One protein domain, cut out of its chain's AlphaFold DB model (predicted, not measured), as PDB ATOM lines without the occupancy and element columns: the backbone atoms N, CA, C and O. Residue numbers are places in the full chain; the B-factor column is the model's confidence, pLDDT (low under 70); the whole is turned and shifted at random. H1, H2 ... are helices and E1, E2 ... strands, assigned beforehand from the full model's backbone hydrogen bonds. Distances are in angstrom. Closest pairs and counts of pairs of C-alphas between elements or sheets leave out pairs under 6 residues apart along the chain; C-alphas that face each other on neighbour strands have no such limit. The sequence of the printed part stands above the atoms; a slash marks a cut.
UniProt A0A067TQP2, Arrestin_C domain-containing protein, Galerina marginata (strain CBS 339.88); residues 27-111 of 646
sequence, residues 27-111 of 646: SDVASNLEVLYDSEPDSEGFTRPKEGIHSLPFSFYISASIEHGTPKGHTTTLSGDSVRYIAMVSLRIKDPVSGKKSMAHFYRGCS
ATOM      1  N   SER A  27      46.176   3.828   0.693       90.31
ATOM      2  CA  SER A  27      45.540   2.504   0.587       90.31
ATOM      3  C   SER A  27      44.283   2.338   1.425       90.31
ATOM      4  O   SER A  27      43.407   1.564   1.058       90.31
ATOM      5  N   ASP A  28      44.195   3.063   2.533       92.69
ATOM      6  CA  ASP A  28      43.127   2.892   3.510       92.69
ATOM      7  C   ASP A  28      41.955   3.841   3.214       92.69
ATOM      8  O   ASP A  28      40.872   3.684   3.769       92.69
ATOM      9  N   VAL A  29      42.181   4.855   2.367       93.38
ATOM     10  CA  VAL A  29      41.287   6.018   2.217       93.38
ATOM     11  C   VAL A  29      40.908   6.322   0.774       93.38
ATOM     12  O   VAL A  29      39.991   7.111   0.540       93.38
ATOM     13  N   ALA A  30      41.610   5.733  -0.192       93.25
ATOM     14  CA  ALA A  30      41.332   5.850  -1.614       93.25
ATOM     15  C   ALA A  30      41.003   4.472  -2.192       93.25
ATOM     16  O   ALA A  30      41.668   3.478  -1.909       93.25
ATOM     17  N   SER A  31      39.976   4.426  -3.034       91.12
ATOM     18  CA  SER A  31      39.638   3.234  -3.816       91.12
ATOM     19  C   SER A  31      40.389   3.242  -5.151       91.12
ATOM     20  O   SER A  31      40.809   4.297  -5.625       91.12
ATOM     21  N   ASN A  32      40.513   2.077  -5.790       89.38
ATOM     22  CA  ASN A  32      41.043   1.930  -7.153       89.38
ATOM     23  C   ASN A  32      42.507   2.380  -7.346       89.38
ATOM     24  O   ASN A  32      42.885   2.801  -8.438       89.38
ATOM     25  N   LEU A  33      43.354   2.257  -6.318       91.69
ATOM     26  CA  LEU A  33      44.789   2.554  -6.447       91.69
ATOM     27  C   LEU A  33      45.509   1.646  -7.442       91.69
ATOM     28  O   LEU A  33      46.505   2.058  -8.025       91.69
ATOM     29  N   GLU A  34      44.992   0.441  -7.668       90.81
ATOM     30  CA  GLU A  34      45.528  -0.511  -8.645       90.81
ATOM     31  C   GLU A  34      45.594   0.084 -10.060       90.81
ATOM     32  O   GLU A  34      46.495  -0.241 -10.824       90.81
ATOM     33  N   VAL A  35      44.706   1.031 -10.393       92.25
ATOM     34  CA  VAL A  35      44.673   1.700 -11.706       92.25
ATOM     35  C   VAL A  35      45.911   2.580 -11.946       92.25
ATOM     36  O   VAL A  35      46.263   2.848 -13.098       92.25
ATOM     37  N   LEU A  36      46.592   3.009 -10.877       94.00
ATOM     38  CA  LEU A  36      47.788   3.853 -10.950       94.00
ATOM     39  C   LEU A  36      49.046   3.096 -11.343       94.00
ATOM     40  O   LEU A  36      50.055   3.737 -11.631       94.00
ATOM     41  N   TYR A  37      49.025   1.771 -11.284       95.12
ATOM     42  CA  TYR A  37      50.225   0.958 -11.352       95.12
ATOM     43  C   TYR A  37      50.173   0.013 -12.551       95.12
ATOM     44  O   TYR A  37      49.117  -0.502 -12.909       95.12
ATOM     45  N   ASP A  38      51.315  -0.194 -13.202       96.31
ATOM     46  CA  ASP A  38      51.455  -1.078 -14.372       96.31
ATOM     47  C   ASP A  38      52.198  -2.388 -14.051       96.31
ATOM     48  O   ASP A  38      52.442  -3.212 -14.932       96.31
ATOM     49  N   SER A  39      52.570  -2.581 -12.786       96.19
ATOM     50  CA  SER A  39      53.354  -3.713 -12.296       96.19
ATOM     51  C   SER A  39      52.910  -4.122 -10.896       96.19
ATOM     52  O   SER A  39      52.147  -3.416 -10.239       96.19
ATOM     53  N   GLU A  40      53.391  -5.272 -10.435       95.62
ATOM     54  CA  GLU A  40      53.286  -5.658  -9.029       95.62
ATOM     55  C   GLU A  40      54.358  -4.946  -8.180       95.62
ATOM     56  O   GLU A  40      55.397  -4.540  -8.714       95.62
ATOM     57  N   PRO A  41      54.137  -4.783  -6.862       95.62
ATOM     58  CA  PRO A  41      55.125  -4.179  -5.975       95.62
ATOM     59  C   PRO A  41      56.442  -4.967  -5.953       95.62
ATOM     60  O   PRO A  41      56.451  -6.197  -5.900       95.62
ATOM     61  N   ASP A  42      57.565  -4.253  -5.935       95.69
ATOM     62  CA  ASP A  42      58.890  -4.841  -5.761       95.69
ATOM     63  C   ASP A  42      59.113  -5.357  -4.322       95.69
ATOM     64  O   ASP A  42      58.256  -5.252  -3.442       95.69
ATOM     65  N   SER A  43      60.299  -5.907  -4.044       95.38
ATOM     66  CA  SER A  43      60.652  -6.431  -2.713       95.38
ATOM     67  C   SER A  43      60.656  -5.381  -1.593       95.38
ATOM     68  O   SER A  43      60.710  -5.740  -0.416       95.38
ATOM     69  N   GLU A  44      60.605  -4.096  -1.939       94.81
ATOM     70  CA  GLU A  44      60.535  -2.970  -1.013       94.81
ATOM     71  C   GLU A  44      59.145  -2.308  -0.993       94.81
ATOM     72  O   GLU A  44      58.952  -1.332  -0.262       94.81
ATOM     73  N   GLY A  45      58.186  -2.828  -1.765       93.75
ATOM     74  CA  GLY A  45      56.823  -2.313  -1.875       93.75
ATOM     75  C   GLY A  45      56.661  -1.122  -2.824       93.75
ATOM     76  O   GLY A  45      55.655  -0.423  -2.730       93.75
ATOM     77  N   PHE A  46      57.628  -0.851  -3.707       94.94
ATOM     78  CA  PHE A  46      57.486   0.158  -4.761       94.94
ATOM     79  C   PHE A  46      56.890  -0.460  -6.015       94.94
ATOM     80  O   PHE A  46      57.321  -1.519  -6.459       94.94
ATOM     81  N   THR A  47      55.963   0.258  -6.632       95.50
ATOM     82  CA  THR A  47      55.287  -0.191  -7.845       95.50
ATOM     83  C   THR A  47      55.533   0.809  -8.963       95.50
ATOM     84  O   THR A  47      55.545   2.021  -8.719       95.50
ATOM     85  N   ARG A  48      55.761   0.329 -10.191       95.94
ATOM     86  CA  ARG A  48      55.940   1.221 -11.341       95.94
ATOM     87  C   ARG A  48      54.594   1.892 -11.675       95.94
ATOM     88  O   ARG A  48      53.561   1.216 -11.706       95.94
ATOM     89  N   PRO A  49      54.573   3.231 -11.813       94.81
ATOM     90  CA  PRO A  49      53.347   3.954 -12.105       94.81
ATOM     91  C   PRO A  49      52.982   3.801 -13.582       94.81
ATOM     92  O   PRO A  49      53.844   3.883 -14.454       94.81
ATOM     93  N   LYS A  50      51.689   3.654 -13.859       96.25
ATOM     94  CA  LYS A  50      51.117   3.703 -15.201       96.25
ATOM     95  C   LYS A  50      51.171   5.137 -15.727       96.25
ATOM     96  O   LYS A  50      50.718   6.062 -15.053       96.25
ATOM     97  N   GLU A  51      51.687   5.336 -16.935       95.44
ATOM     98  CA  GLU A  51      51.703   6.658 -17.572       95.44
ATOM     99  C   GLU A  51      50.275   7.157 -17.850       95.44
ATOM    100  O   GLU A  51      49.415   6.400 -18.304       95.44
ATOM    101  N   GLY A  52      50.009   8.432 -17.555       95.50
ATOM    102  CA  GLY A  52      48.712   9.060 -17.806       95.50
ATOM    103  C   GLY A  52      48.305  10.097 -16.762       95.50
ATOM    104  O   GLY A  52      49.044  10.403 -15.825       95.50
ATOM    105  N   ILE A  53      47.102  10.645 -16.944       95.25
ATOM    106  CA  ILE A  53      46.453  11.541 -15.983       95.25
ATOM    107  C   ILE A  53      45.567  10.692 -15.078       95.25
ATOM    108  O   ILE A  53      44.642  10.032 -15.549       95.25
ATOM    109  N   HIS A  54      45.828  10.752 -13.776       92.69
ATOM    110  CA  HIS A  54      45.099   9.979 -12.777       92.69
ATOM    111  C   HIS A  54      44.386  10.901 -11.796       92.69
ATOM    112  O   HIS A  54      44.974  11.858 -11.293       92.69
ATOM    113  N   SER A  55      43.124  10.590 -11.503       92.38
ATOM    114  CA  SER A  55      42.331  11.266 -10.476       92.38
ATOM    115  C   SER A  55      41.958  10.258  -9.399       92.38
ATOM    116  O   SER A  55      41.362   9.223  -9.696       92.38
ATOM    117  N   LEU A  56      42.338  10.551  -8.157       90.75
ATOM    118  CA  LEU A  56      42.162   9.656  -7.017       90.75
ATOM    119  C   LEU A  56      41.236  10.304  -5.993       90.75
ATOM    120  O   LEU A  56      41.679  11.185  -5.249       90.75
ATOM    121  N   PRO A  57      39.960   9.891  -5.931       92.38
ATOM    122  CA  PRO A  57      39.105  10.292  -4.832       92.38
ATOM    123  C   PRO A  57      39.613   9.636  -3.546       92.38
ATOM    124  O   PRO A  57      39.904   8.440  -3.512       92.38
ATOM    125  N   PHE A  58      39.706  10.427  -2.484       91.75
ATOM    126  CA  PHE A  58      40.037   9.936  -1.156       91.75
ATOM    127  C   PHE A  58      39.126  10.577  -0.117       91.75
ATOM    128  O   PHE A  58      38.696  11.722  -0.261       91.75
ATOM    129  N   SER A  59      38.861   9.839   0.951       90.62
ATOM    130  CA  SER A  59      38.106  10.324   2.100       90.62
ATOM    131  C   SER A  59      38.629   9.651   3.352       90.62
ATOM    132  O   SER A  59      38.741   8.427   3.389       90.62
ATOM    133  N   PHE A  60      38.926  10.424   4.389       89.50
ATOM    134  CA  PHE A  60      39.302   9.855   5.673       89.50
ATOM    135  C   PHE A  60      38.789  10.704   6.819       89.50
ATOM    136  O   PHE A  60      38.605  11.916   6.691       89.50
ATOM    137  N   TYR A  61      38.549  10.042   7.943       86.00
ATOM    138  CA  TYR A  61      38.045  10.695   9.133       86.00
ATOM    139  C   TYR A  61      39.158  11.467   9.831       86.00
ATOM    140  O   TYR A  61      40.226  10.942  10.140       86.00
ATOM    141  N   ILE A  62      38.865  12.731  10.101       86.19
ATOM    142  CA  ILE A  62      39.702  13.623  10.891       86.19
ATOM    143  C   ILE A  62      39.499  13.247  12.360       86.19
ATOM    144  O   ILE A  62      38.374  13.288  12.867       86.19
ATOM    145  N   SER A  63      40.570  12.837  13.043       79.44
ATOM    146  CA  SER A  63      40.447  12.383  14.427       79.44
ATOM    147  C   SER A  63      40.096  13.541  15.362       79.44
ATOM    148  O   SER A  63      40.761  14.579  15.363       79.44
ATOM    149  N   ALA A  64      39.083  13.333  16.206       73.81
ATOM    150  CA  ALA A  64      38.757  14.215  17.328       73.81
ATOM    151  C   ALA A  64      39.574  13.888  18.597       73.81
ATOM    152  O   ALA A  64      39.379  14.518  19.637       73.81
ATOM    153  N   SER A  65      40.454  12.881  18.543       74.69
ATOM    154  CA  SER A  65      41.251  12.452  19.694       74.69
ATOM    155  C   SER A  65      42.280  13.509  20.091       74.69
ATOM    156  O   SER A  65      43.021  13.995  19.239       74.69
ATOM    157  N   ILE A  66      42.432  13.736  21.395       75.69
ATOM    158  CA  ILE A  66      43.437  14.649  21.966       75.69
ATOM    159  C   ILE A  66      44.877  14.207  21.644       75.69
ATOM    160  O   ILE A  66      45.776  15.041  21.595       75.69
ATOM    161  N   GLU A  67      45.105  12.915  21.378       81.19
ATOM    162  CA  GLU A  67      46.426  12.360  21.022       81.19
ATOM    163  C   GLU A  67      47.058  13.056  19.814       81.19
ATOM    164  O   GLU A  67      48.268  13.263  19.753       81.19
ATOM    165  N   HIS A  68      46.204  13.466  18.886       79.38
ATOM    166  CA  HIS A  68      46.552  14.130  17.640       79.38
ATOM    167  C   HIS A  68      46.471  15.658  17.755       79.38
ATOM    168  O   HIS A  68      46.622  16.368  16.765       79.38
ATOM    169  N   GLY A  69      46.242  16.169  18.969       84.69
ATOM    170  CA  GLY A  69      45.918  17.558  19.249       84.69
ATOM    171  C   GLY A  69      44.441  17.885  19.037       84.69
ATOM    172  O   GLY A  69      43.646  17.059  18.596       84.69
ATOM    173  N   THR A  70      44.069  19.127  19.339       87.19
ATOM    174  CA  THR A  70      42.697  19.623  19.168       87.19
ATOM    175  C   THR A  70      42.681  20.696  18.083       87.19
ATOM    176  O   THR A  70      43.483  21.635  18.167       87.19
ATOM    177  N   PRO A  71      41.778  20.616  17.087       91.25
ATOM    178  CA  PRO A  71      41.568  21.705  16.145       91.25
ATOM    179  C   PRO A  71      41.214  23.000  16.881       91.25
ATOM    180  O   PRO A  71      40.399  23.012  17.801       91.25
ATOM    181  N   LYS A  72      41.834  24.101  16.471       91.50
ATOM    182  CA  LYS A  72      41.701  25.434  17.077       91.50
ATOM    183  C   LYS A  72      40.924  26.425  16.206       91.50
ATOM    184  O   LYS A  72      40.753  27.563  16.616       91.50
ATOM    185  N   GLY A  73      40.481  26.020  15.014       91.56
ATOM    186  CA  GLY A  73      39.973  26.949  14.003       91.56
ATOM    187  C   GLY A  73      41.092  27.686  13.267       91.56
ATOM    188  O   GLY A  73      42.278  27.415  13.485       91.56
ATOM    189  N   HIS A  74      40.708  28.586  12.368       90.69
ATOM    190  CA  HIS A  74      41.625  29.429  11.603       90.69
ATOM    191  C   HIS A  74      41.641  30.845  12.183       90.69
ATOM    192  O   HIS A  74      40.584  31.422  12.422       90.69
ATOM    193  N   THR A  75      42.830  31.406  12.410       89.75
ATOM    194  CA  THR A  75      42.979  32.805  12.832       89.75
ATOM    195  C   THR A  75      44.322  33.370  12.397       89.75
ATOM    196  O   THR A  75      45.318  32.642  12.335       89.75
ATOM    197  N   THR A  76      44.355  34.684  12.195       88.81
ATOM    198  CA  THR A  76      45.573  35.474  11.994       88.81
ATOM    199  C   THR A  76      45.564  36.616  13.001       88.81
ATOM    200  O   THR A  76      44.580  37.345  13.116       88.81
ATOM    201  N   THR A  77      46.628  36.749  13.784       85.56
ATOM    202  CA  THR A  77      46.785  37.832  14.755       85.56
ATOM    203  C   THR A  77      47.434  39.045  14.088       85.56
ATOM    204  O   THR A  77      48.120  38.932  13.073       85.56
ATOM    205  N   LEU A  78      47.278  40.227  14.691       80.12
ATOM    206  CA  LEU A  78      47.955  41.441  14.214       80.12
ATOM    207  C   LEU A  78      49.486  41.361  14.300       80.12
ATOM    208  O   LEU A  78      50.172  42.084  13.589       80.12
ATOM    209  N   SER A  79      50.022  40.507  15.175       80.19
ATOM    210  CA  SER A  79      51.463  40.262  15.278       80.19
ATOM    211  C   SER A  79      52.014  39.418  14.123       80.19
ATOM    212  O   SER A  79      53.221  39.208  14.065       80.19
ATOM    213  N   GLY A  80      51.156  38.936  13.215       84.62
ATOM    214  CA  GLY A  80      51.527  38.053  12.107       84.62
ATOM    215  C   GLY A  80      51.508  36.564  12.466       84.62
ATOM    216  O   GLY A  80      51.672  35.721  11.581       84.62
ATOM    217  N   ASP A  81      51.257  36.214  13.731       84.81
ATOM    218  CA  ASP A  81      51.085  34.820  14.136       84.81
ATOM    219  C   ASP A  81      49.782  34.273  13.548       84.81
ATOM    220  O   ASP A  81      48.739  34.926  13.559       84.81
ATOM    221  N   SER A  82      49.814  33.054  13.016       89.38
ATOM    222  CA  SER A  82      48.633  32.465  12.386       89.38
ATOM    223  C   SER A  82      48.491  30.983  12.689       89.38
ATOM    224  O   SER A  82      49.466  30.236  12.776       89.38
ATOM    225  N   VAL A  83      47.236  30.557  12.813       92.31
ATOM    226  CA  VAL A  83      46.841  29.154  12.912       92.31
ATOM    227  C   VAL A  83      46.285  28.737  11.558       92.31
ATOM    228  O   VAL A  83      45.281  29.274  11.086       92.31
ATOM    229  N   ARG A  84      46.964  27.793  10.905       93.94
ATOM    230  CA  ARG A  84      46.644  27.333   9.550       93.94
ATOM    231  C   ARG A  84      46.664  25.815   9.492       93.94
ATOM    232  O   ARG A  84      47.492  25.191  10.152       93.94
ATOM    233  N   TYR A  85      45.793  25.252   8.664       94.31
ATOM    234  CA  TYR A  85      45.793  23.829   8.347       94.31
ATOM    235  C   TYR A  85      46.229  23.637   6.906       94.31
ATOM    236  O   TYR A  85      45.970  24.474   6.035       94.31
ATOM    237  N   ILE A  86      46.908  22.523   6.673       94.81
ATOM    238  CA  ILE A  86      47.278  22.079   5.342       94.81
ATOM    239  C   ILE A  86      46.800  20.644   5.162       94.81
ATOM    240  O   ILE A  86      46.987  19.804   6.038       94.81
ATOM    241  N   ALA A  87      46.197  20.363   4.015       93.44
ATOM    242  CA  ALA A  87      46.048  19.007   3.520       93.44
ATOM    243  C   ALA A  87      47.320  18.669   2.744       93.44
ATOM    244  O   ALA A  87      47.716  19.440   1.868       93.44
ATOM    245  N   MET A  88      47.967  17.552   3.072       93.81
ATOM    246  CA  MET A  88      49.233  17.150   2.466       93.81
ATOM    247  C   MET A  88      49.160  15.715   1.946       93.81
ATOM    248  O   MET A  88      48.778  14.805   2.675       93.81
ATOM    249  N   VAL A  89      49.601  15.511   0.706       93.88
ATOM    250  CA  VAL A  89      49.855  14.197   0.109       93.88
ATOM    251  C   VAL A  89      51.361  14.015  -0.014       93.88
ATOM    252  O   VAL A  89      52.066  14.901  -0.498       93.88
ATOM    253  N   SER A  90      51.858  12.866   0.438       94.62
ATOM    254  CA  SER A  90      53.281  12.527   0.388       94.62
ATOM    255  C   SER A  90      53.483  11.280  -0.464       94.62
ATOM    256  O   SER A  90      52.934  10.226  -0.151       94.62
ATOM    257  N   LEU A  91      54.277  11.397  -1.526       92.94
ATOM    258  CA  LEU A  91      54.605  10.302  -2.436       92.94
ATOM    259  C   LEU A  91      56.057   9.888  -2.232       92.94
ATOM    260  O   LEU A  91      56.957  10.724  -2.284       92.94
ATOM    261  N   ARG A  92      56.299   8.594  -2.018       95.19
ATOM    262  CA  ARG A  92      57.653   8.030  -2.004       95.19
ATOM    263  C   ARG A  92      57.994   7.560  -3.409       95.19
ATOM    264  O   ARG A  92      57.250   6.780  -3.991       95.19
ATOM    265  N   ILE A  93      59.115   8.034  -3.934       95.62
ATOM    266  CA  ILE A  93      59.563   7.768  -5.299       95.62
ATOM    267  C   ILE A  93      60.889   7.016  -5.213       95.62
ATOM    268  O   ILE A  93      61.732   7.326  -4.371       95.62
ATOM    269  N   LYS A  94      61.075   6.020  -6.074       97.19
ATOM    270  CA  LYS A  94      62.321   5.268  -6.203       97.19
ATOM    271  C   LYS A  94      62.770   5.324  -7.651       97.19
ATOM    272  O   LYS A  94      62.006   4.976  -8.545       97.19
ATOM    273  N   ASP A  95      63.998   5.774  -7.870       96.38
ATOM    274  CA  ASP A  95      64.628   5.682  -9.181       96.38
ATOM    275  C   ASP A  95      65.002   4.210  -9.440       96.38
ATOM    276  O   ASP A  95      65.793   3.649  -8.672       96.38
ATOM    277  N   PRO A  96      64.453   3.569 -10.486       93.69
ATOM    278  CA  PRO A  96      64.720   2.163 -10.768       93.69
ATOM    279  C   PRO A  96      66.181   1.897 -11.156       93.69
ATOM    280  O   PRO A  96      66.657   0.784 -10.946       93.69
ATOM    281  N   VAL A  97      66.902   2.887 -11.700       95.62
ATOM    282  CA  VAL A  97      68.286   2.711 -12.172       95.62
ATOM    283  C   VAL A  97      69.277   2.895 -11.030       95.62
ATOM    284  O   VAL A  97      70.151   2.056 -10.822       95.62
ATOM    285  N   SER A  98      69.158   3.991 -10.275       96.44
ATOM    286  CA  SER A  98      70.091   4.271  -9.176       96.44
ATOM    287  C   SER A  98      69.697   3.628  -7.844       96.44
ATOM    288  O   SER A  98      70.505   3.621  -6.914       96.44
ATOM    289  N   GLY A  99      68.458   3.145  -7.712       95.38
ATOM    290  CA  GLY A  99      67.892   2.643  -6.457       95.38
ATOM    291  C   GLY A  99      67.672   3.729  -5.395       95.38
ATOM    292  O   GLY A  99      67.287   3.417  -4.265       95.38
ATOM    293  N   LYS A 100      67.924   5.005  -5.720       97.44
ATOM    294  CA  LYS A 100      67.759   6.121  -4.784       97.44
ATOM    295  C   LYS A 100      66.281   6.372  -4.517       97.44
ATOM    296  O   LYS A 100      65.464   6.393  -5.433       97.44
ATOM    297  N   LYS A 101      65.960   6.610  -3.245       96.94
ATOM    298  CA  LYS A 101      64.609   6.922  -2.772       96.94
ATOM    299  C   LYS A 101      64.505   8.414  -2.481       96.94
ATOM    300  O   LYS A 101      65.402   8.988  -1.865       96.94
ATOM    301  N   SER A 102      63.409   9.026  -2.894       96.56
ATOM    302  CA  SER A 102      63.047  10.406  -2.584       96.56
ATOM    303  C   SER A 102      61.593  10.473  -2.116       96.56
ATOM    304  O   SER A 102      60.842   9.499  -2.200       96.56
ATOM    305  N   MET A 103      61.201  11.614  -1.557       95.50
ATOM    306  CA  MET A 103      59.831  11.868  -1.131       95.50
ATOM    307  C   MET A 103      59.391  13.222  -1.680       95.50
ATOM    308  O   MET A 103      60.109  14.210  -1.533       95.50
ATOM    309  N   ALA A 104      58.236  13.248  -2.332       95.00
ATOM    310  CA  ALA A 104      57.608  14.451  -2.852       95.00
ATOM    311  C   ALA A 104      56.387  14.794  -1.996       95.00
ATOM    312  O   ALA A 104      55.566  13.923  -1.705       95.00
ATOM    313  N   HIS A 105      56.268  16.061  -1.605       94.06
ATOM    314  CA  HIS A 105      55.147  16.570  -0.822       94.06
ATOM    315  C   HIS A 105      54.336  17.558  -1.647       94.06
ATOM    316  O   HIS A 105      54.881  18.504  -2.212       94.06
ATOM    317  N   PHE A 106      53.022  17.369  -1.649       94.31
ATOM    318  CA  PHE A 106      52.059  18.281  -2.249       94.31
ATOM    319  C   PHE A 106      51.108  18.727  -1.158       94.31
ATOM    320  O   PHE A 106      50.548  17.885  -0.459       94.31
ATOM    321  N   TYR A 107      50.927  20.032  -0.991       95.00
ATOM    322  CA  TYR A 107      50.046  20.555   0.042       95.00
ATOM    323  C   TYR A 107      49.107  21.631  -0.491       95.00
ATOM    324  O   TYR A 107      49.408  22.349  -1.447       95.00
ATOM    325  N   ARG A 108      47.953  21.749   0.160       95.12
ATOM    326  CA  ARG A 108      46.966  22.812  -0.039       95.12
ATOM    327  C   ARG A 108      46.531  23.335   1.320       95.12
ATOM    328  O   ARG A 108      46.422  22.564   2.267       95.12
ATOM    329  N   GLY A 109      46.289  24.639   1.419       94.06
ATOM    330  CA  GLY A 109      45.678  25.216   2.613       94.06
ATOM    331  C   GLY A 109      44.231  24.749   2.755       94.06
ATOM    332  O   GLY A 109      43.522  24.626   1.757       94.06
ATOM    333  N   CYS A 110      43.799  24.494   3.984       93.00
ATOM    334  CA  CYS A 110      42.406  24.204   4.307       93.00
ATOM    335  C   CYS A 110      42.014  24.853   5.642       93.00
ATOM    336  O   CYS A 110      42.866  25.325   6.400       93.00
ATOM    337  N   SER A 111      40.711  24.891   5.918       91.44
ATOM    338  CA  SER A 111      40.165  25.374   7.187       91.44
ATOM    339  C   SER A 111      39.529  24.212   7.932       91.44
ATOM    340  O   SER A 111      38.637  23.556   7.398       91.44
TER     341      SER A 111
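AT A GLANCE: This is residues 27 to 111 of the 646 residues of the protein "Arrestin_C domain-containing protein" of Galerina marginata (strain CBS 339.88) (UniProt A0A067TQP2). With little regular structure, the model is one long hairpin of two antiparallel strands, E1 and E2, and a long looping stretch, residues 37 to 84, that runs back along it. Residues 64 to 70 stick out. The printed 85 residues have H1, E1 and E2 in that order, mostly strand, with only 24 residues in named elements. The whole is elongated, 51 by 28 by 28 A, and only just loose, close to extended, with a radius of gyration of the C-alphas of 17.7 A.

HOW THE PARTS SIT: E1, residues 85 to 94, and E2, residues 101 to 110, form a hairpin, antiparallel at 162 degrees. N 87 and O 108 are within hydrogen-bond range at 2.8 A. H1, residues 33 to 36, is apart from E2. H1 is too short for an O i to N i+4 pair; its one O i to N i+3 pair is within range.

IN THESE COORDINATES: E1 is 28.8 A long from C-alpha 85 at (45.793, 23.829, 8.347). E2 is 29.0 A long and ends at C-alpha 110 (42.406, 24.204, 4.307). H1 spans 5.6 A.

THE WHOLE: The C-alphas of Glu 40 and Leu 78, the two farthest apart, are 52.8 A apart. The link H1 to E1 is long. The printed part has no cut, and no printed residue is under 70 in pLDDT.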